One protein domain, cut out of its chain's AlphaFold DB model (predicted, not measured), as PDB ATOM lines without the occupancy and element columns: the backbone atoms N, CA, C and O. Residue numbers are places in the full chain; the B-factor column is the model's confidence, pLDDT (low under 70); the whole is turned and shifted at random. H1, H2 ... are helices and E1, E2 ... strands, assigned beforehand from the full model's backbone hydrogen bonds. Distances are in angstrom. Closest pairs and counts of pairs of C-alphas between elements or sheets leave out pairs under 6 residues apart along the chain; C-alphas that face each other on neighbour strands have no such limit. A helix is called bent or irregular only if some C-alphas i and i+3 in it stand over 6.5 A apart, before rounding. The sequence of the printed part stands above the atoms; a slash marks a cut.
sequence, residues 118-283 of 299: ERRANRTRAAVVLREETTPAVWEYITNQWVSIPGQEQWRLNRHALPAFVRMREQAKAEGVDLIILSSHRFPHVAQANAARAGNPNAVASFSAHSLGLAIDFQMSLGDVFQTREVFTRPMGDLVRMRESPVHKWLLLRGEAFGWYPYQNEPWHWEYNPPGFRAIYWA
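AT A GLANCE: This is residues 118 to 283 of the 299 residues of a protein of Verrucomicrobia bacterium ADurb.Bin118 (UniProt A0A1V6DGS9). A twisted four-stranded sheet, E3, E4, E6 and E5, has helix H7 over one face, and H2 packs on H7 at a slant. The hairpin E1 and E2 comes near the sheet at E3 and E4, while H3 with H4, and H6 after a long loop, make two groups well apart from each other. The printed part has 166 residues, with named elements in the order H1 E1 E2 H2 E3 H3 H4 H5 E4 H6 H7 E5 E6 H8; the class is mixed, helices and strands. The sheet, order E3 - E4 - E6 - E5, and the pair E1 - E2 are antiparallel. The whole is compact, with a radius of gyration of the C-alphas of 15.5 A and spans of 46 by 36 by 30 A.

HOW THE PARTS SIT: In the sheet, E4, residues 215 to 218, is the neighbour of E6, residues 266 to 272, with N 216 and O 270 2.9 A apart, and of E3, residues 181 to 183, with N 217 and O 183 2.8 A apart. E6 forms a hairpin with E5, residues 260 to 263, with N 271 and O 261 2.8 A apart. H7, residues 246 to 258, is on one face, two layers, at a height over the sheet of 8.7 A; it lies over E6 and E5 and runs along the strands, at 18 degrees to E6 on the local plane. H7 is irregular: C-alphas 253 and 256 are 7.8 A apart. H6, residues 236 to 242, only grazes the sheet; E4, H6, H7 and E5 make a split strand-helix-strand unit, E6 between the two strands, with a right-handed crossover. H2, residues 162 to 174, touches H7 at a steep tilt of 45 degrees, opposite ways, closest at the C-alphas of Ala 164 and Phe 258, 5.6 A. E1, residues 146 to 149, and E2, residues 152 to 158, form a hairpin, with N 147 and O 157 2.9 A apart; the closest C-alphas of E2 and E3, those of Trp 155 and Ser 183, are 7.1 A apart. H3, residues 188 to 197, touches H4, residues 204 to 207, at the C-alphas of Gln 192 and Ser 206, 5.0 A. H5, residues 209 to 212, only grazes the sheet, and is close but not clearly touching to H1, residues 136 to 144. H8, residues 277 to 281, is not on the sheet. Every O i to N i+4 pair is within hydrogen-bond range in H1, H2, H3, H6 and H8, and 6 of 9 in H7; H4 and H5 are too short for one.

IN THESE COORDINATES: H1 begins at C-alpha 136 (185.328, 145.562, 105.633), and H8 ends at C-alpha 281 (199.958, 153.743, 107.502). H2 is 18.4 A long, H7 17.5 A, E6 15.0 A, E2 14.4 A and H3 14.2 A.

THE WHOLE: The two C-alphas farthest apart, those of Ala 137 and Asp 224, are 46.1 A apart. The printed part has no cut; the link E4 to H6 is long, 17 residues. The mean pLDDT of the printed part is 89.5; residues 190 to 206 and residue 230 are under 70.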
ATOM      1  N   GLU A 118     212.890 140.451 113.607       94.81
ATOM      2  CA  GLU A 118     211.650 140.531 112.856       94.81
ATOM      3  C   GLU A 118     210.862 141.785 113.250       94.81
ATOM      4  O   GLU A 118     210.777 142.200 114.411       94.81
ATOM      5  N   ARG A 119     210.188 142.381 112.265       96.44
ATOM      6  CA  ARG A 119     209.208 143.448 112.497       96.44
ATOM      7  C   ARG A 119     207.945 143.166 111.719       96.44
ATOM      8  O   ARG A 119     207.618 143.840 110.748       96.44
ATOM      9  N   ARG A 120     207.217 142.156 112.176       94.81
ATOM     10  CA  ARG A 120     206.020 141.672 111.496       94.81
ATOM     11  C   ARG A 120     204.949 142.751 111.399       94.81
ATOM     12  O   ARG A 120     204.599 143.385 112.389       94.81
ATOM     13  N   ALA A 121     204.444 142.989 110.196       95.44
ATOM     14  CA  ALA A 121     203.439 143.998 109.894       95.44
ATOM     15  C   ALA A 121     202.033 143.562 110.334       95.44
ATOM     16  O   ALA A 121     201.171 144.412 110.556       95.44
ATOM     17  N   ASN A 122     201.812 142.256 110.483       92.31
ATOM     18  CA  ASN A 122     200.522 141.633 110.787       92.31
ATOM     19  C   ASN A 122     200.453 140.963 112.175       92.31
ATOM     20  O   ASN A 122     199.400 140.475 112.578       92.31
ATOM     21  N   ARG A 123     201.570 140.879 112.902       87.00
ATOM     22  CA  ARG A 123     201.651 140.286 114.247       87.00
ATOM     23  C   ARG A 123     202.756 140.960 115.053       87.00
ATOM     24  O   ARG A 123     203.511 141.742 114.490       87.00
ATOM     25  N   THR A 124     202.870 140.648 116.343       83.25
ATOM     26  CA  THR A 124     203.780 141.291 117.320       83.25
ATOM     27  C   THR A 124     203.350 142.692 117.772       83.25
ATOM     28  O   THR A 124     202.471 143.329 117.191       83.25
ATOM     29  N   ARG A 125     204.035 143.216 118.795       84.25
ATOM     30  CA  ARG A 125     203.900 144.608 119.262       84.25
ATOM     31  C   ARG A 125     204.133 145.649 118.162       84.25
ATOM     32  O   ARG A 125     203.552 146.731 118.201       84.25
ATOM     33  N   ALA A 126     204.970 145.322 117.177       90.81
ATOM     34  CA  ALA A 126     205.323 146.210 116.077       90.81
ATOM     35  C   ALA A 126     204.329 146.143 114.908       90.81
ATOM     36  O   ALA A 126     204.542 146.843 113.920       90.81
ATOM     37  N   ALA A 127     203.257 145.345 115.008       94.94
ATOM     38  CA  ALA A 127     202.275 145.193 113.941       94.94
ATOM     39  C   ALA A 127     201.763 146.548 113.440       94.94
ATOM     40  O   ALA A 127     201.411 147.430 114.229       94.94
ATOM     41  N   VAL A 128     201.639 146.672 112.124       95.94
ATOM     42  CA  VAL A 128     200.986 147.796 111.452       95.94
ATOM     43  C   VAL A 128     199.475 147.631 111.523       95.94
ATOM     44  O   VAL A 128     198.783 148.599 111.834       95.94
ATOM     45  N   VAL A 129     198.978 146.410 111.315       94.12
ATOM     46  CA  VAL A 129     197.560 146.030 111.388       94.12
ATOM     47  C   VAL A 129     197.457 144.702 112.132       94.12
ATOM     48  O   VAL A 129     198.190 143.772 111.812       94.12
ATOM     49  N   LEU A 130     196.571 144.598 113.119       92.19
ATOM     50  CA  LEU A 130     196.229 143.321 113.756       92.19
ATOM     51  C   LEU A 130     194.967 142.731 113.129       92.19
ATOM     52  O   LEU A 130     194.162 143.453 112.541       92.19
ATOM     53  N   ARG A 131     194.768 141.417 113.262       88.31
ATOM     54  CA  ARG A 131     193.628 140.726 112.641       88.31
ATOM     55  C   ARG A 131     192.303 141.302 113.135       88.31
ATOM     56  O   ARG A 131     191.391 141.521 112.342       88.31
ATOM     57  N   GLU A 132     192.215 141.571 114.429       88.19
ATOM     58  CA  GLU A 132     191.027 142.102 115.109       88.19
ATOM     59  C   GLU A 132     190.641 143.508 114.616       88.19
ATOM     60  O   GLU A 132     189.494 143.923 114.752       88.19
ATOM     61  N   GLU A 133     191.582 144.227 113.996       90.88
ATOM     62  CA  GLU A 133     191.379 145.570 113.446       90.88
ATOM     63  C   GLU A 133     190.760 145.532 112.031       90.88
ATOM     64  O   GLU A 133     190.380 146.570 111.490       90.88
ATOM     65  N   THR A 134     190.643 144.354 111.403       87.31
ATOM     66  CA  THR A 134     190.306 144.226 109.975       87.31
ATOM     67  C   THR A 134     188.805 144.124 109.677       87.31
ATOM     68  O   THR A 134     188.264 143.068 109.353       87.31
ATOM     69  N   THR A 135     188.113 145.262 109.734       88.81
ATOM     70  CA  THR A 135     186.723 145.395 109.252       88.81
ATOM     71  C   THR A 135     186.654 145.492 107.714       88.81
ATOM     72  O   THR A 135     187.673 145.760 107.072       88.81
ATOM     73  N   PRO A 136     185.472 145.339 107.077       89.00
ATOM     74  CA  PRO A 136     185.328 145.562 105.633       89.00
ATOM     75  C   PRO A 136     185.825 146.939 105.160       89.00
ATOM     76  O   PRO A 136     186.518 147.014 104.149       89.00
ATOM     77  N   ALA A 137     185.556 148.007 105.923       91.00
ATOM     78  CA  ALA A 137     186.024 149.360 105.609       91.00
ATOM     79  C   ALA A 137     187.554 149.490 105.707       91.00
ATOM     80  O   ALA A 137     188.184 150.176 104.904       91.00
ATOM     81  N   VAL A 138     188.170 148.799 106.672       92.38
ATOM     82  CA  VAL A 138     189.633 148.723 106.784       92.38
ATOM     83  C   VAL A 138     190.226 147.984 105.591       92.38
ATOM     84  O   VAL A 138     191.212 148.446 105.024       92.38
ATOM     85  N   TRP A 139     189.631 146.866 105.171       91.69
ATOM     86  CA  TRP A 139     190.111 146.147 103.991       91.69
ATOM     87  C   TRP A 139     190.022 146.989 102.725       91.69
ATOM     88  O   TRP A 139     191.002 147.056 101.987       91.69
ATOM     89  N   GLU A 140     188.894 147.665 102.513       92.19
ATOM     90  CA  GLU A 140     188.718 148.594 101.398       92.19
ATOM     91  C   GLU A 140     189.801 149.680 101.411       92.19
ATOM     92  O   GLU A 140     190.503 149.857 100.412       92.19
ATOM     93  N   TYR A 141     190.018 150.327 102.563       95.25
ATOM     94  CA  TYR A 141     191.088 151.307 102.743       95.25
ATOM     95  C   TYR A 141     192.456 150.741 102.349       95.25
ATOM     96  O   TYR A 141     193.124 151.330 101.503       95.25
ATOM     97  N   ILE A 142     192.851 149.593 102.913       94.31
ATOM     98  CA  ILE A 142     194.149 148.947 102.667       94.31
ATOM     99  C   ILE A 142     194.340 148.648 101.180       94.31
ATOM    100  O   ILE A 142     195.372 149.005 100.611       94.31
ATOM    101  N   THR A 143     193.352 148.018 100.541       93.44
ATOM    102  CA  THR A 143     193.460 147.630  99.128       93.44
ATOM    103  C   THR A 143     193.500 148.835  98.190       93.44
ATOM    104  O   THR A 143     194.182 148.783  97.168       93.44
ATOM    105  N   ASN A 144     192.853 149.946  98.561       95.38
ATOM    106  CA  ASN A 144     192.892 151.196  97.799       95.38
ATOM    107  C   ASN A 144     194.249 151.917  97.888       95.38
ATOM    108  O   ASN A 144     194.527 152.791  97.071       95.38
ATOM    109  N   GLN A 145     195.119 151.541  98.833       96.56
ATOM    110  CA  GLN A 145     196.484 152.076  98.920       96.56
ATOM    111  C   GLN A 145     197.486 151.337  98.022       96.56
ATOM    112  O   GLN A 145     198.669 151.690  98.012       96.56
ATOM    113  N   TRP A 146     197.073 150.285  97.314       97.25
ATOM    114  CA  TRP A 146     197.986 149.485  96.504       97.25
ATOM    115  C   TRP A 146     198.299 150.130  95.160       97.25
ATOM    116  O   TRP A 146     197.411 150.445  94.370       97.25
ATOM    117  N   VAL A 147     199.588 150.219  94.862       98.19
ATOM    118  CA  VAL A 147     200.134 150.760  93.617       98.19
ATOM    119  C   VAL A 147     201.017 149.716  92.938       98.19
ATOM    120  O   VAL A 147     201.675 148.916  93.610       98.19
ATOM    121  N   SER A 148     201.013 149.701  91.606       98.19
ATOM    122  CA  SER A 148     201.843 148.783  90.818       98.19
ATOM    123  C   SER A 148     203.331 149.058  91.014       98.19
ATOM    124  O   SER A 148     203.756 150.203  91.171       98.19
ATOM    125  N   ILE A 149     204.122 147.989  90.981       98.00
ATOM    126  CA  ILE A 149     205.574 148.058  91.117       98.00
ATOM    127  C   ILE A 149     206.193 148.260  89.723       98.00
ATOM    128  O   ILE A 149     206.002 147.403  88.861       98.00
ATOM    129  N   PRO A 150     206.965 149.334  89.475       97.50
ATOM    130  CA  PRO A 150     207.593 149.554  88.172       97.50
ATOM    131  C   PRO A 150     208.521 148.401  87.768       97.50
ATOM    132  O   PRO A 150     209.331 147.944  88.583       97.50
ATOM    133  N   GLY A 151     208.419 147.946  86.522       96.62
ATOM    134  CA  GLY A 151     209.166 146.825  85.944       96.62
ATOM    135  C   GLY A 151     208.698 145.432  86.380       96.62
ATOM    136  O   GLY A 151     209.289 144.446  85.948       96.62
ATOM    137  N   GLN A 152     207.702 145.343  87.268       96.50
ATOM    138  CA  GLN A 152     207.041 144.107  87.701       96.50
ATOM    139  C   GLN A 152     205.560 144.409  87.989       96.50
ATOM    140  O   GLN A 152     205.053 144.178  89.088       96.50
ATOM    141  N   GLU A 153     204.879 144.999  87.004       96.56
ATOM    142  CA  GLU A 153     203.552 145.614  87.119       96.56
ATOM    143  C   GLU A 153     202.436 144.627  87.494       96.56
ATOM    144  O   GLU A 153     201.371 145.054  87.953       96.56
ATOM    145  N   GLN A 154     202.679 143.319  87.342       95.44
ATOM    146  CA  GLN A 154     201.800 142.259  87.840       95.44
ATOM    147  C   GLN A 154     201.696 142.249  89.373       95.44
ATOM    148  O   GLN A 154     200.729 141.729  89.927       95.44
ATOM    149  N   TRP A 155     202.675 142.837  90.063       97.12
ATOM    150  CA  TRP A 155     202.716 142.957  91.511       97.12
ATOM    151  C   TRP A 155     202.373 144.376  91.966       97.12
ATOM    152  O   TRP A 155     202.581 145.369  91.263       97.12
ATOM    153  N   ARG A 156     201.853 144.473  93.191       98.12
ATOM    154  CA  ARG A 156     201.515 145.731  93.857       98.12
ATOM    155  C   ARG A 156     202.050 145.739  95.278       98.12
ATOM    156  O   ARG A 156     202.108 144.690  95.915       98.12
ATOM    157  N   LEU A 157     202.350 146.936  95.768       98.31
ATOM    158  CA  LEU A 157     202.683 147.227  97.162       98.31
ATOM    159  C   LEU A 157     201.787 148.344  97.680       98.31
ATOM    160  O   LEU A 157     201.252 149.134  96.906       98.31
ATOM    161  N   ASN A 158     201.677 148.462  98.998       98.12
ATOM    162  CA  ASN A 158     201.173 149.677  99.614       98.12
ATOM    163  C   ASN A 158     202.022 150.880  99.159       98.12
ATOM    164  O   ASN A 158     203.256 150.810  99.134       98.12
ATOM    165  N   ARG A 159     201.370 151.999  98.831       98.12
ATOM    166  CA  ARG A 159     202.018 153.222  98.331       98.12
ATOM    167  C   ARG A 159     203.149 153.748  99.215       98.12
ATOM    168  O   ARG A 159     204.067 154.371  98.697       98.12
ATOM    169  N   HIS A 160     203.114 153.493 100.525       98.12
ATOM    170  CA  HIS A 160     204.172 153.925 101.437       98.12
ATOM    171  C   HIS A 160     205.409 153.013 101.388       98.12
ATOM    172  O   HIS A 160     206.521 153.488 101.607       98.12
ATOM    173  N   ALA A 161     205.237 151.732 101.051       98.50
ATOM    174  CA  ALA A 161     206.336 150.777 100.908       98.50
ATOM    175  C   ALA A 161     207.056 150.912  99.554       98.50
ATOM    176  O   ALA A 161     208.266 150.685  99.467       98.50
ATOM    177  N   LEU A 162     206.337 151.314  98.495       98.56
ATOM    178  CA  LEU A 162     206.871 151.348  97.129       98.56
ATOM    179  C   LEU A 162     208.156 152.196  96.984       98.56
ATOM    180  O   LEU A 162     209.134 151.665  96.457       98.56
ATOM    181  N   PRO A 163     208.235 153.461  97.453       98.50
ATOM    182  CA  PRO A 163     209.447 154.263  97.280       98.50
ATOM    183  C   PRO A 163     210.670 153.653  97.971       98.50
ATOM    184  O   PRO A 163     211.785 153.763  97.465       98.50
ATOM    185  N   ALA A 164     210.471 153.015  99.128       98.62
ATOM    186  CA  ALA A 164     211.542 152.338  99.844       98.62
ATOM    187  C   ALA A 164     212.033 151.102  99.082       98.62
ATOM    188  O   ALA A 164     213.239 150.927  98.926       98.62
ATOM    189  N   PHE A 165     211.109 150.294  98.551       98.69
ATOM    190  CA  PHE A 165     211.448 149.151  97.705       98.69
ATOM    191  C   PHE A 165     212.223 149.558  96.447       98.69
ATOM    192  O   PHE A 165     213.221 148.925  96.116       98.69
ATOM    193  N   VAL A 166     211.801 150.623  95.757       98.62
ATOM    194  CA  VAL A 166     212.475 151.086  94.532       98.62
ATOM    195  C   VAL A 166     213.932 151.453  94.817       98.62
ATOM    196  O   VAL A 166     214.812 150.923  94.144       98.62
ATOM    197  N   ARG A 167     214.201 152.248  95.865       98.62
ATOM    198  CA  ARG A 167     215.583 152.588  96.254       98.62
ATOM    199  C   ARG A 167     216.392 151.357  96.668       98.62
ATOM    200  O   ARG A 167     217.562 151.251  96.317       98.62
ATOM    201  N   MET A 168     215.768 150.425  97.391       98.69
ATOM    202  CA  MET A 168     216.404 149.172  97.803       98.69
ATOM    203  C   MET A 168     216.824 148.338  96.589       98.69
ATOM    204  O   MET A 168     217.964 147.894  96.507       98.69
ATOM    205  N   ARG A 169     215.927 148.181  95.610       98.62
ATOM    206  CA  ARG A 169     216.180 147.446  94.366       98.62
ATOM    207  C   ARG A 169     217.232 148.123  93.492       98.62
ATOM    208  O   ARG A 169     218.052 147.431  92.899       98.62
ATOM    209  N   GLU A 170     217.224 149.449  93.408       98.44
ATOM    210  CA  GLU A 170     218.244 150.210  92.676       98.44
ATOM    211  C   GLU A 170     219.630 150.033  93.295       98.44
ATOM    212  O   GLU A 170     220.586 149.754  92.570       98.44
ATOM    213  N   GLN A 171     219.741 150.128  94.625       98.62
ATOM    214  CA  GLN A 171     221.015 149.909  95.304       98.62
ATOM    215  C   GLN A 171     221.487 148.456  95.164       98.62
ATOM    216  O   GLN A 171     222.656 148.234  94.860       98.62
ATOM    217  N   ALA A 172     220.595 147.476  95.334       98.56
ATOM    218  CA  ALA A 172     220.935 146.067  95.143       98.56
ATOM    219  C   ALA A 172     221.481 145.813  93.733       98.56
ATOM    220  O   ALA A 172     222.555 145.232  93.579       98.56
ATOM    221  N   LYS A 173     220.810 146.353  92.707       98.19
ATOM    222  CA  LYS A 173     221.241 146.229  91.313       98.19
ATOM    223  C   LYS A 173     222.607 146.868  91.063       98.19
ATOM    224  O   LYS A 173     223.441 146.273  90.386       98.19
ATOM    225  N   ALA A 174     222.863 148.052  91.623       98.31
ATOM    226  CA  ALA A 174     224.172 148.710  91.534       98.31
ATOM    227  C   ALA A 174     225.298 147.886  92.187       98.31
ATOM    228  O   ALA A 174     226.469 148.045  91.851       98.31
ATOM    229  N   GLU A 175     224.936 146.991  93.102       97.62
ATOM    230  CA  GLU A 175     225.836 146.119  93.851       97.62
ATOM    231  C   GLU A 175     225.839 144.677  93.310       97.62
ATOM    232  O   GLU A 175     226.396 143.781  93.946       97.62
ATOM    233  N   GLY A 176     225.253 144.457  92.126       97.00
ATOM    234  CA  GLY A 176     225.264 143.178  91.411       97.00
ATOM    235  C   GLY A 176     224.216 142.165  91.878       97.00
ATOM    236  O   GLY A 176     224.358 140.982  91.583       97.00
ATOM    237  N   VAL A 177     223.188 142.591  92.616       98.06
ATOM    238  CA  VAL A 177     222.121 141.724  93.135       98.06
ATOM    239  C   VAL A 177     220.770 142.149  92.562       98.06
ATOM    240  O   VAL A 177     220.264 143.231  92.857       98.06
ATOM    241  N   ASP A 178     220.146 141.278  91.771       95.94
ATOM    242  CA  ASP A 178     218.819 141.536  91.206       95.94
ATOM    243  C   ASP A 178     217.704 141.079  92.161       95.94
ATOM    244  O   ASP A 178     217.535 139.890  92.430       95.94
ATOM    245  N   LEU A 179     216.897 142.028  92.648       97.25
ATOM    246  CA  LEU A 179     215.728 141.735  93.488       97.25
ATOM    247  C   LEU A 179     214.475 141.496  92.628       97.25
ATOM    248  O   LEU A 179     213.758 142.435  92.256       97.25
ATOM    249  N   ILE A 180     214.211 140.225  92.323       95.62
ATOM    250  CA  ILE A 180     213.049 139.766  91.546       95.62
ATOM    251  C   ILE A 180     211.931 139.328  92.499       95.62
ATOM    252  O   ILE A 180     212.179 138.582  93.445       95.62
ATOM    253  N   ILE A 181     210.702 139.787  92.258       96.00
ATOM    254  CA  ILE A 181     209.528 139.485  93.083       96.00
ATOM    255  C   ILE A 181     208.810 138.266  92.506       96.00
ATOM    256  O   ILE A 181     208.357 138.282  91.360       96.00
ATOM    257  N   LEU A 182     208.637 137.242  93.339       93.94
ATOM    258  CA  LEU A 182     207.818 136.067  93.030       93.94
ATOM    259  C   LEU A 182     206.393 136.191  93.564       93.94
ATOM    260  O   LEU A 182     205.484 135.557  93.035       93.94
ATOM    261  N   SER A 183     206.188 136.986  94.615       93.19
ATOM    262  CA  SER A 183     204.870 137.248  95.193       93.19
ATOM    263  C   SER A 183     204.889 138.534  96.024       93.19
ATOM    264  O   SER A 183     205.874 138.855  96.685       93.19
ATOM    265  N   SER A 184     203.807 139.316  95.968       93.38
ATOM    266  CA  SER A 184     203.626 140.523  96.790       93.38
ATOM    267  C   SER A 184     202.160 140.672  97.215       93.38
ATOM    268  O   SER A 184     201.705 139.841  97.989       93.38
ATOM    269  N   HIS A 185     201.379 141.659  96.760       90.81
ATOM    270  CA  HIS A 185     199.970 141.746  97.183       90.81
ATOM    271  C   HIS A 185     199.178 140.437  96.976       90.81
ATOM    272  O   HIS A 185     199.284 139.775  95.940       90.81
ATOM    273  N   ARG A 186     198.335 140.087  97.954       86.31
ATOM    274  CA  ARG A 186     197.375 138.977  97.864       86.31
ATOM    275  C   ARG A 186     196.030 139.445  98.394       86.31
ATOM    276  O   ARG A 186     195.939 139.885  99.533       86.31
ATOM    277  N   PHE A 187     194.972 139.346  97.591       80.00
ATOM    278  CA  PHE A 187     193.651 139.768  98.053       80.00
ATOM    279  C   PHE A 187     193.180 138.934  99.265       80.00
ATOM    280  O   PHE A 187     193.355 137.711  99.261       80.00
ATOM    281  N   PRO A 188     192.529 139.550 100.273       70.62
ATOM    282  CA  PRO A 188     192.107 138.853 101.492       70.62
ATOM    283  C   PRO A 188     191.216 137.629 101.241       70.62
ATOM    284  O   PRO A 188     191.404 136.593 101.875       70.62
ATOM    285  N   HIS A 189     190.295 137.700 100.272       70.56
ATOM    286  CA  HIS A 189     189.419 136.574  99.925       70.56
ATOM    287  C   HIS A 189     190.195 135.387  99.325       70.56
ATOM    288  O   HIS A 189     189.854 134.236  99.585       70.56
ATOM    289  N   VAL A 190     191.282 135.647  98.585       68.00
ATOM    290  CA  VAL A 190     192.192 134.603  98.077       68.00
ATOM    291  C   VAL A 190     192.973 133.976  99.231       68.00
ATOM    292  O   VAL A 190     193.114 132.758  99.297       68.00
ATOM    293  N   ALA A 191     193.442 134.794 100.176       65.62
ATOM    294  CA  ALA A 191     194.156 134.327 101.362       65.62
ATOM    295  C   ALA A 191     193.279 133.414 102.248       65.62
ATOM    296  O   ALA A 191     193.714 132.336 102.655       65.62
ATOM    297  N   GLN A 192     192.018 133.797 102.467       65.00
ATOM    298  CA  GLN A 192     191.028 132.990 103.187       65.00
ATOM    299  C   GLN A 192     190.666 131.701 102.436       65.00
ATOM    300  O   GLN A 192     190.623 130.635 103.047       65.00
ATOM    301  N   ALA A 193     190.469 131.766 101.115       65.38
ATOM    302  CA  ALA A 193     190.186 130.585 100.300       65.38
ATOM    303  C   ALA A 193     191.350 129.578 100.308       65.38
ATOM    304  O   ALA A 193     191.117 128.372 100.396       65.38
ATOM    305  N   ASN A 194     192.599 130.053 100.272       66.06
ATOM    306  CA  ASN A 194     193.780 129.195 100.384       66.06
ATOM    307  C   ASN A 194     193.867 128.524 101.763       66.06
ATOM    308  O   ASN A 194     194.114 127.322 101.834       66.06
ATOM    309  N   ALA A 195     193.606 129.263 102.847       63.28
ATOM    310  CA  ALA A 195     193.574 128.705 104.200       63.28
ATOM    311  C   ALA A 195     192.464 127.648 104.371       63.28
ATOM    312  O   ALA A 195     192.704 126.586 104.943       63.28
ATOM    313  N   ALA A 196     191.276 127.902 103.811       63.72
ATOM    314  CA  ALA A 196     190.163 126.954 103.821       63.72
ATOM    315  C   ALA A 196     190.487 125.671 103.035       63.72
ATOM    316  O   ALA A 196     190.215 124.574 103.516       63.72
ATOM    317  N   ARG A 197     191.126 125.789 101.860       62.81
ATOM    318  CA  ARG A 197     191.589 124.634 101.066       62.81
ATOM    319  C   ARG A 197     192.649 123.802 101.789       62.81
ATOM    320  O   ARG A 197     192.671 122.591 101.617       62.81
ATOM    321  N   ALA A 198     193.498 124.436 102.596       60.53
ATOM    322  CA  ALA A 198     194.518 123.760 103.395       60.53
ATOM    323  C   ALA A 198     193.967 123.103 104.679       60.53
ATOM    324  O   ALA A 198     194.733 122.483 105.412       60.53
ATOM    325  N   GLY A 199     192.670 123.253 104.987       55.25
ATOM    326  CA  GLY A 199     192.053 122.678 106.188       55.25
ATOM    327  C   GLY A 199     192.575 123.256 107.508       55.25
ATOM    328  O   GLY A 199     192.335 122.674 108.562       55.25
ATOM    329  N   ASN A 200     193.283 124.391 107.471       51.94
ATOM    330  CA  ASN A 200     193.917 124.992 108.639       51.94
ATOM    331  C   ASN A 200     193.376 126.418 108.875       51.94
ATOM    332  O   ASN A 200     193.889 127.379 108.291       51.94
ATOM    333  N   PRO A 201     192.360 126.593 109.741       44.09
ATOM    334  CA  PRO A 201     191.819 127.914 110.075       44.09
ATOM    335  C   PRO A 201     192.838 128.815 110.801       44.09
ATOM    336  O   PRO A 201     192.728 130.041 110.730       44.09
ATOM    337  N   ASN A 202     193.868 128.222 111.414       40.97
ATOM    338  CA  ASN A 202     194.992 128.909 112.055       40.97
ATOM    339  C   ASN A 202     196.169 129.158 111.105       40.97
ATOM    340  O   ASN A 202     197.209 129.644 111.548       40.97
ATOM    341  N   ALA A 203     196.044 128.839 109.810       48.59
ATOM    342  CA  ALA A 203     197.114 129.094 108.863       48.59
ATOM    343  C   ALA A 203     197.498 130.576 108.937       48.59
ATOM    344  O   ALA A 203     196.658 131.456 108.727       48.59
ATOM    345  N   VAL A 204     198.782 130.843 109.185       50.09
ATOM    346  CA  VAL A 204     199.407 132.178 109.139       50.09
ATOM    347  C   VAL A 204     199.015 132.923 107.847       50.09
ATOM    348  O   VAL A 204     198.898 134.146 107.823       50.09
ATOM    349  N   ALA A 205     198.688 132.171 106.789       53.66
ATOM    350  CA  ALA A 205     198.171 132.652 105.516       53.66
ATOM    351  C   ALA A 205     196.792 133.347 105.557       53.66
ATOM    352  O   ALA A 205     196.511 134.111 104.640       53.66
ATOM    353  N   SER A 206     195.926 133.129 106.558       60.09
ATOM    354  CA  SER A 206     194.578 133.731 106.579       60.09
ATOM    355  C   SER A 206     194.579 135.228 106.928       60.09
ATOM    356  O   SER A 206     193.627 135.934 106.598       60.09
ATOM    357  N   PHE A 207     195.655 135.723 107.550       77.31
ATOM    358  CA  PHE A 207     195.944 137.148 107.732       77.31
ATOM    359  C   PHE A 207     197.440 137.376 107.522       77.31
ATOM    360  O   PHE A 207     198.233 137.326 108.458       77.31
ATOM    361  N   SER A 208     197.824 137.575 106.264       86.00
ATOM    362  CA  SER A 208     199.217 137.711 105.841       86.00
ATOM    363  C   SER A 208     199.595 139.177 105.619       86.00
ATOM    364  O   SER A 208     198.766 139.971 105.175       86.00
ATOM    365  N   ALA A 209     200.865 139.523 105.832       93.75
ATOM    366  CA  ALA A 209     201.420 140.820 105.443       93.75
ATOM    367  C   ALA A 209     201.322 141.089 103.922       93.75
ATOM    368  O   ALA A 209     201.224 142.248 103.506       93.75
ATOM    369  N   HIS A 210     201.210 140.045 103.088       94.69
ATOM    370  CA  HIS A 210     200.860 140.182 101.665       94.69
ATOM    371  C   HIS A 210     199.485 140.829 101.465       94.69
ATOM    372  O   HIS A 210     199.309 141.647 100.563       94.69
ATOM    373  N   SER A 211     198.518 140.526 102.337       92.44
ATOM    374  CA  SER A 211     197.189 141.147 102.317       92.44
ATOM    375  C   SER A 211     197.203 142.607 102.767       92.44
ATOM    376  O   SER A 211     196.222 143.312 102.567       92.44
ATOM    377  N   LEU A 212     198.305 143.081 103.352       95.06
ATOM    378  CA  LEU A 212     198.510 144.490 103.693       95.06
ATOM    379  C   LEU A 212     199.230 145.254 102.563       95.06
ATOM    380  O   LEU A 212     199.319 146.478 102.595       95.06
ATOM    381  N   GLY A 213     199.740 144.549 101.544       96.25
ATOM    382  CA  GLY A 213     200.650 145.119 100.547       96.25
ATOM    383  C   GLY A 213     202.011 145.497 101.141       96.25
ATOM    384  O   GLY A 213     202.669 146.399 100.629       96.25
ATOM    385  N   LEU A 214     202.402 144.853 102.244       98.00
ATOM    386  CA  LEU A 214     203.623 145.152 102.997       98.00
ATOM    387  C   LEU A 214     204.637 144.009 102.967       98.00
ATOM    388  O   LEU A 214     205.641 144.104 103.657       98.00
ATOM    389  N   ALA A 215     204.398 142.954 102.187       97.62
ATOM    390  CA  ALA A 215     205.312 141.826 102.060       97.62
ATOM    391  C   ALA A 215     205.736 141.577 100.613       97.62
ATOM    392  O   ALA A 215     204.986 141.841  99.660       97.62
ATOM    393  N   ILE A 216     206.942 141.037 100.477       98.06
ATOM    394  CA  ILE A 216     207.520 140.558  99.231       98.06
ATOM    395  C   ILE A 216     208.150 139.191  99.491       98.06
ATOM    396  O   ILE A 216     208.930 139.044 100.428       98.06
ATOM    397  N   ASP A 217     207.851 138.239  98.612       96.88
ATOM    398  CA  ASP A 217     208.622 137.014  98.452       96.88
ATOM    399  C   ASP A 217     209.591 137.213  97.285       96.88
ATOM    400  O   ASP A 217     209.172 137.447  96.142       96.88
ATOM    401  N   PHE A 218     210.887 137.147  97.571       97.00
ATOM    402  CA  PHE A 218     211.937 137.318  96.575       97.00
ATOM    403  C   PHE A 218     212.357 135.995  95.938       97.00
ATOM    404  O   PHE A 218     212.391 134.945  96.576       97.00
ATOM    405  N   GLN A 219     212.769 136.056  94.677       94.50
ATOM    406  CA  GLN A 219     213.512 134.965  94.066       94.50
ATOM    407  C   GLN A 219     214.882 134.841  94.740       94.50
ATOM    408  O   GLN A 219     215.634 135.811  94.792       94.50
ATOM    409  N   MET A 220     215.218 133.646  95.232       94.38
ATOM    410  CA  MET A 220     216.519 133.388  95.863       94.38
ATOM    411  C   MET A 220     217.604 132.977  94.860       94.38
ATOM    412  O   MET A 220     218.786 133.148  95.143       94.38
ATOM    413  N   SER A 221     217.242 132.466  93.684       89.69
ATOM    414  CA  SER A 221     218.205 132.225  92.603       89.69
ATOM    415  C   SER A 221     218.707 133.538  91.993       89.69
ATOM    416  O   SER A 221     217.911 134.451  91.764       89.69
ATOM    417  N   LEU A 222     219.997 133.606  91.655       86.31
ATOM    418  CA  LEU A 222     220.630 134.740  90.975       86.31
ATOM    419  C   LEU A 222     221.424 134.247  89.759       86.31
ATOM    420  O   LEU A 222     222.553 133.783  89.918       86.31
ATOM    421  N   GLY A 223     220.848 134.371  88.555       81.88
ATOM    422  CA  GLY A 223     221.494 133.955  87.299       81.88
ATOM    423  C   GLY A 223     222.156 132.575  87.406       81.88
ATOM    424  O   GLY A 223     221.695 131.726  88.154       81.88
ATOM    425  N   ASP A 224     223.287 132.357  86.745       82.44
ATOM    426  CA  ASP A 224     224.051 131.107  86.918       82.44
ATOM    427  C   ASP A 224     224.911 131.088  88.202       82.44
ATOM    428  O   ASP A 224     225.585 130.100  88.481       82.44
ATOM    429  N   VAL A 225     224.895 132.168  88.998       79.31
ATOM    430  CA  VAL A 225     225.717 132.321  90.213       79.31
ATOM    431  C   VAL A 225     225.193 131.450  91.351       79.31
ATOM    432  O   VAL A 225     225.969 130.801  92.048       79.31
ATOM    433  N   PHE A 226     223.876 131.435  91.551       85.50
ATOM    434  CA  PHE A 226     223.240 130.620  92.579       85.50
ATOM    435  C   PHE A 226     221.871 130.146  92.110       85.50
ATOM    436  O   PHE A 226     221.046 130.943  91.661       85.50
ATOM    437  N   GLN A 227     221.612 128.849  92.264       85.06
ATOM    438  CA  GLN A 227     220.356 128.227  91.867       85.06
ATOM    439  C   GLN A 227     219.756 127.419  93.016       85.06
ATOM    440  O   GLN A 227     220.380 126.538  93.620       85.06
ATOM    441  N   THR A 228     218.491 127.698  93.294       81.00
ATOM    442  CA  THR A 228     217.665 126.900  94.186       81.00
ATOM    443  C   THR A 228     216.302 126.632  93.574       81.00
ATOM    444  O   THR A 228     215.900 127.297  92.619       81.00
ATOM    445  N   ARG A 229     215.615 125.604  94.083       72.25
ATOM    446  CA  ARG A 229     214.208 125.387  93.733       72.25
ATOM    447  C   ARG A 229     213.428 126.646  94.126       72.25
ATOM    448  O   ARG A 229     213.867 127.370  95.019       72.25
ATOM    449  N   GLU A 230     212.315 126.920  93.444       66.38
ATOM    450  CA  GLU A 230     211.455 128.067  93.777       66.38
ATOM    451  C   GLU A 230     211.111 128.102  95.281       66.38
ATOM    452  O   GLU A 230     211.320 127.134  96.008       66.38
ATOM    453  N   VAL A 231     210.639 129.243  95.780       70.00
ATOM    454  CA  VAL A 231     210.417 129.464  97.218       70.00
ATOM    455  C   VAL A 231     209.441 128.434  97.812       70.00
ATOM    456  O   VAL A 231     208.240 128.460  97.551       70.00
ATOM    457  N   PHE A 232     209.970 127.506  98.611       73.25
ATOM    458  CA  PHE A 232     209.223 126.437  99.272       73.25
ATOM    459  C   PHE A 232     209.727 126.248 100.699       73.25
ATOM    460  O   PHE A 232     210.907 126.418 100.992       73.25
ATOM    461  N   THR A 233     208.828 125.823 101.582       76.00
ATOM    462  CA  THR A 233     209.128 125.553 102.994       76.00
ATOM    463  C   THR A 233     209.649 124.136 103.245       76.00
ATOM    464  O   THR A 233     209.846 123.739 104.389       76.00
ATOM    465  N   ARG A 234     209.832 123.326 102.193       77.06
ATOM    466  CA  ARG A 234     210.265 121.928 102.294       77.06
ATOM    467  C   ARG A 234     211.099 121.517 101.082       77.06
ATOM    468  O   ARG A 234     210.715 121.866  99.964       77.06
ATOM    469  N   PRO A 235     212.156 120.707 101.274       85.31
ATOM    470  CA  PRO A 235     212.710 120.253 102.557       85.31
ATOM    471  C   PRO A 235     213.455 121.369 103.315       85.31
ATOM    472  O   PRO A 235     213.948 122.311 102.702       85.31
ATOM    473  N   MET A 236     213.599 121.240 104.638       88.56
ATOM    474  CA  MET A 236     214.296 122.231 105.479       88.56
ATOM    475  C   MET A 236     215.748 122.498 105.035       88.56
ATOM    476  O   MET A 236     216.208 123.637 105.049       88.56
ATOM    477  N   GLY A 237     216.455 121.482 104.531       88.69
ATOM    478  CA  GLY A 237     217.790 121.674 103.951       88.69
ATOM    479  C   GLY A 237     217.819 122.645 102.758       88.69
ATOM    480  O   GLY A 237     218.781 123.397 102.603       88.69
ATOM    481  N   ASP A 238     216.753 122.703 101.947       89.06
ATOM    482  CA  ASP A 238     216.654 123.670 100.843       89.06
ATOM    483  C   ASP A 238     216.476 125.108 101.382       89.06
ATOM    484  O   ASP A 238     217.075 126.029 100.826       89.06
ATOM    485  N   LEU A 239     215.754 125.312 102.497       89.50
ATOM    486  CA  LEU A 239     215.657 126.617 103.178       89.50
ATOM    487  C   LEU A 239     217.007 127.086 103.722       89.50
ATOM    488  O   LEU A 239     217.369 128.252 103.563       89.50
ATOM    489  N   VAL A 240     217.768 126.186 104.351       93.25
ATOM    490  CA  VAL A 240     219.117 126.506 104.834       93.25
ATOM    491  C   VAL A 240     220.009 126.918 103.665       93.25
ATOM    492  O   VAL A 240     220.679 127.949 103.750       93.25
ATOM    493  N   ARG A 241     219.934 126.204 102.533       93.00
ATOM    494  CA  ARG A 241     220.679 126.571 101.321       93.00
ATOM    495  C   ARG A 241     220.242 127.915 100.742       93.00
ATOM    496  O   ARG A 241     221.084 128.674 100.282       93.00
ATOM    497  N   MET A 242     218.956 128.273 100.794       94.44
ATOM    498  CA  MET A 242     218.488 129.590 100.327       94.44
ATOM    499  C   MET A 242     219.189 130.758 101.034       94.44
ATOM    500  O   MET A 242     219.304 131.832 100.447       94.44
ATOM    501  N   ARG A 243     219.717 130.559 102.248       95.81
ATOM    502  CA  ARG A 243     220.480 131.594 102.958       95.81
ATOM    503  C   ARG A 243     221.866 131.860 102.368       95.81
ATOM    504  O   ARG A 243     222.435 132.907 102.667       95.81
ATOM    505  N   GLU A 244     222.378 130.967 101.522       96.31
ATOM    506  CA  GLU A 244     223.601 131.150 100.722       96.31
ATOM    507  C   GLU A 244     223.380 132.080  99.524       96.31
ATOM    508  O   GLU A 244     224.338 132.587  98.940       96.31
ATOM    509  N   SER A 245     222.118 132.365  99.182       96.75
ATOM    510  CA  SER A 245     221.773 133.286  98.106       96.75
ATOM    511  C   SER A 245     222.393 134.673  98.327       96.75
ATOM    512  O   SER A 245     222.217 135.263  99.402       96.75
ATOM    513  N   PRO A 246     223.019 135.269  97.293       97.75
ATOM    514  CA  PRO A 246     223.414 136.674  97.327       97.75
ATOM    515  C   PRO A 246     222.237 137.616  97.613       97.75
ATOM    516  O   PRO A 246     222.417 138.621  98.295       97.75
ATOM    517  N   VAL A 247     221.018 137.268  97.173       97.94
ATOM    518  CA  VAL A 247     219.796 138.038  97.463       97.94
ATOM    519  C   VAL A 247     219.521 138.061  98.964       97.94
ATOM    520  O   VAL A 247     219.367 139.136  99.544       97.94
ATOM    521  N   HIS A 248     219.525 136.893  99.613       97.75
ATOM    522  CA  HIS A 248     219.312 136.800 101.056       97.75
ATOM    523  C   HIS A 248     220.407 137.539 101.836       97.75
ATOM    524  O   HIS A 248     220.099 138.367 102.694       97.75
ATOM    525  N   LYS A 249     221.685 137.297 101.514       98.31
ATOM    526  CA  LYS A 249     222.821 137.954 102.185       98.31
ATOM    527  C   LYS A 249     222.775 139.474 102.037       98.31
ATOM    528  O   LYS A 249     223.007 140.193 103.008       98.31
ATOM    529  N   TRP A 250     222.420 139.977 100.855       98.44
ATOM    530  CA  TRP A 250     222.276 141.412 100.618       98.44
ATOM    531  C   TRP A 250     221.161 142.018 101.476       98.44
ATOM    532  O   TRP A 250     221.385 143.008 102.177       98.44
ATOM    533  N   LEU A 251     219.975 141.398 101.486       98.25
ATOM    534  CA  LEU A 251     218.838 141.862 102.285       98.25
ATOM    535  C   LEU A 251     219.152 141.821 103.788       98.25
ATOM    536  O   LEU A 251     218.850 142.770 104.508       98.25
ATOM    537  N   LEU A 252     219.849 140.788 104.261       97.44
ATOM    538  CA  LEU A 252     220.273 140.648 105.656       97.44
ATOM    539  C   LEU A 252     221.180 141.794 106.126       97.44
ATOM    540  O   LEU A 252     221.031 142.300 107.249       97.44
ATOM    541  N   LEU A 253     222.083 142.254 105.256       97.19
ATOM    542  CA  LEU A 253     222.993 143.362 105.544       97.19
ATOM    543  C   LEU A 253     222.373 144.750 105.309       97.19
ATOM    544  O   LEU A 253     222.826 145.711 105.934       97.19
ATOM    545  N   ARG A 254     221.372 144.890 104.424       97.19
ATOM    546  CA  ARG A 254     220.886 146.202 103.939       97.19
ATOM    547  C   ARG A 254     219.411 146.502 104.157       97.19
ATOM    548  O   ARG A 254     219.068 147.676 104.266       97.19
ATOM    549  N   GLY A 255     218.548 145.493 104.227       97.50
ATOM    550  CA  GLY A 255     217.089 145.647 104.193       97.50
ATOM    551  C   GLY A 255     216.553 146.633 105.233       97.50
ATOM    552  O   GLY A 255     215.739 147.497 104.905       97.50
ATOM    553  N   GLU A 256     217.089 146.588 106.458       96.69
ATOM    554  CA  GLU A 256     216.675 147.477 107.552       96.69
ATOM    555  C   GLU A 256     216.847 148.963 107.208       96.69
ATOM    556  O   GLU A 256     215.976 149.765 107.540       96.69
ATOM    557  N   ALA A 257     217.920 149.340 106.503       96.81
ATOM    558  CA  ALA A 257     218.159 150.732 106.110       96.81
ATOM    559  C   ALA A 257     217.057 151.271 105.176       96.81
ATOM    560  O   ALA A 257     216.856 152.480 105.061       96.81
ATOM    561  N   PHE A 258     216.310 150.365 104.543       98.44
ATOM    562  CA  PHE A 258     215.147 150.657 103.716       98.44
ATOM    563  C   PHE A 258     213.815 150.380 104.421       98.44
ATOM    564  O   PHE A 258     212.766 150.574 103.815       98.44
ATOM    565  N   GLY A 259     213.824 149.955 105.686       98.25
ATOM    566  CA  GLY A 259     212.626 149.601 106.448       98.25
ATOM    567  C   GLY A 259     212.053 148.217 106.131       98.25
ATOM    568  O   GLY A 259     210.904 147.963 106.490       98.25
ATOM    569  N   TRP A 260     212.823 147.349 105.469       98.50
ATOM    570  CA  TRP A 260     212.457 145.964 105.166       98.50
ATOM    571  C   TRP A 260     213.111 145.003 106.160       98.50
ATOM    572  O   TRP A 260     214.320 145.059 106.386       98.50
ATOM    573  N   TYR A 261     212.314 144.113 106.739       98.06
ATOM    574  CA  TYR A 261     212.730 143.191 107.795       98.06
ATOM    575  C   TYR A 261     212.408 141.747 107.403       98.06
ATOM    576  O   TYR A 261     211.410 141.528 106.713       98.06
ATOM    577  N   PRO A 262     213.229 140.769 107.813       96.94
ATOM    578  CA  PRO A 262     213.009 139.376 107.449       96.94
ATOM    579  C   PRO A 262     211.795 138.789 108.178       96.94
ATOM    580  O   PRO A 262     211.415 139.247 109.259       96.94
ATOM    581  N   TYR A 263     211.230 137.729 107.606       94.38
ATOM    582  CA  TYR A 263     210.610 136.651 108.368       94.38
ATOM    583  C   TYR A 263     211.628 135.518 108.468       94.38
ATOM    584  O   TYR A 263     211.986 134.910 107.464       94.38
ATOM    585  N   GLN A 264     212.119 135.235 109.669       94.12
ATOM    586  CA  GLN A 264     213.264 134.359 109.860       94.12
ATOM    587  C   GLN A 264     212.996 132.930 109.409       94.12
ATOM    588  O   GLN A 264     213.912 132.307 108.884       94.12
ATOM    589  N   ASN A 265     211.767 132.420 109.501       91.19
ATOM    590  CA  ASN A 265     211.466 131.071 109.010       91.19
ATOM    591  C   ASN A 265     211.592 130.969 107.482       91.19
ATOM    592  O   ASN A 265     211.876 129.893 106.969       91.19
ATOM    593  N   GLU A 266     211.398 132.064 106.745       93.25
ATOM    594  CA  GLU A 266     211.311 132.073 105.284       93.25
ATOM    595  C   GLU A 266     212.324 133.079 104.705       93.25
ATOM    596  O   GLU A 266     212.004 134.259 104.568       93.25
ATOM    597  N   PRO A 267     213.542 132.648 104.312       94.94
ATOM    598  CA  PRO A 267     214.621 133.533 103.844       94.94
ATOM    599  C   PRO A 267     214.224 134.495 102.711       94.94
ATOM    600  O   PRO A 267     214.811 135.569 102.550       94.94
ATOM    601  N   TRP A 268     213.230 134.109 101.910       96.19
ATOM    602  CA  TRP A 268     212.711 134.901 100.800       96.19
ATOM    603  C   TRP A 268     211.682 135.960 101.203       96.19
ATOM    604  O   TRP A 268     211.441 136.867 100.407       96.19
ATOM    605  N   HIS A 269     211.065 135.845 102.382       96.75
ATOM    606  CA  HIS A 269     209.923 136.654 102.794       96.75
ATOM    607  C   HIS A 269     210.369 137.860 103.621       96.75
ATOM    608  O   HIS A 269     210.952 137.725 104.699       96.75
ATOM    609  N   TRP A 270     210.061 139.054 103.124       98.19
ATOM    610  CA  TRP A 270     210.471 140.316 103.735       98.19
ATOM    611  C   TRP A 270     209.291 141.270 103.865       98.19
ATOM    612  O   TRP A 270     208.495 141.425 102.937       98.19
ATOM    613  N   GLU A 271     209.207 141.952 105.007       98.25
ATOM    614  CA  GLU A 271     208.098 142.833 105.359       98.25
ATOM    615  C   GLU A 271     208.558 144.283 105.570       98.25
ATOM    616  O   GLU A 271     209.531 144.555 106.276       98.25
ATOM    617  N   TYR A 272     207.837 145.235 104.976       98.56
ATOM    618  CA  TYR A 272     208.050 146.664 105.185       98.56
ATOM    619  C   TYR A 272     207.356 147.127 106.465       98.56
ATOM    620  O   TYR A 272     206.124 147.187 106.537       98.56
ATOM    621  N   ASN A 273     208.149 147.479 107.477       98.06
ATOM    622  CA  ASN A 273     207.637 147.951 108.761       98.06
ATOM    623  C   ASN A 273     208.679 148.774 109.544       98.06
ATOM    624  O   ASN A 273     209.121 148.359 110.627       98.06
ATOM    625  N   PRO A 274     209.110 149.941 109.034       97.62
ATOM    626  CA  PRO A 274     210.052 150.779 109.766       97.62
ATOM    627  C   PRO A 274     209.484 151.234 111.128       97.62
ATOM    628  O   PRO A 274     208.265 151.252 111.338       97.62
ATOM    629  N   PRO A 275     210.337 151.601 112.100       96.31
ATOM    630  CA  PRO A 275     209.890 152.162 113.372       96.31
ATOM    631  C   PRO A 275     208.900 153.320 113.185       96.31
ATOM    632  O   PRO A 275     209.112 154.212 112.369       96.31
ATOM    633  N   GLY A 276     207.789 153.287 113.927       94.56
ATOM    634  CA  GLY A 276     206.732 154.303 113.847       94.56
ATOM    635  C   GLY A 276     205.782 154.181 112.646       94.56
ATOM    636  O   GLY A 276     204.836 154.962 112.548       94.56
ATOM    637  N   PHE A 277     205.964 153.190 111.763       97.06
ATOM    638  CA  PHE A 277     205.221 153.113 110.503       97.06
ATOM    639  C   PHE A 277     203.701 153.003 110.657       97.06
ATOM    640  O   PHE A 277     202.970 153.533 109.822       97.06
ATOM    641  N   ARG A 278     203.201 152.404 111.747       96.06
ATOM    642  CA  ARG A 278     201.757 152.336 112.022       96.06
ATOM    643  C   ARG A 278     201.085 153.711 111.928       96.06
ATOM    644  O   ARG A 278     200.052 153.823 111.282       96.06
ATOM    645  N   ALA A 279     201.664 154.760 112.509       94.94
ATOM    646  CA  ALA A 279     201.055 156.093 112.467       94.94
ATOM    647  C   ALA A 279     200.924 156.627 111.028       94.94
ATOM    648  O   ALA A 279     199.900 157.202 110.675       94.94
ATOM    649  N   ILE A 280     201.932 156.374 110.188       96.19
ATOM    650  CA  ILE A 280     201.947 156.770 108.773       96.19
ATOM    651  C   ILE A 280     200.909 155.967 107.985       96.19
ATOM    652  O   ILE A 280     200.153 156.529 107.198       96.19
ATOM    653  N   TYR A 281     200.847 154.655 108.219       96.62
ATOM    654  CA  TYR A 281     199.958 153.743 107.502       96.62
ATOM    655  C   TYR A 281     198.475 154.094 107.667       96.62
ATOM    656  O   TYR A 281     197.686 153.911 106.742       96.62
ATOM    657  N   TRP A 282     198.095 154.603 108.838       96.50
ATOM    658  CA  TRP A 282     196.715 154.946 109.184       96.50
ATOM    659  C   TRP A 282     196.400 156.443 109.084       96.50
ATOM    660  O   TRP A 282     195.296 156.840 109.447       96.50
ATOM    661  N   ALA A 283     197.336 157.272 108.613       95.12
ATOM    662  CA  ALA A 283     197.189 158.730 108.617       95.12
ATOM    663  C   ALA A 283     195.944 159.216 107.852       95.12
ATOM    664  O   ALA A 283     195.288 160.158 108.291       95.12
TER     665      ALA A 283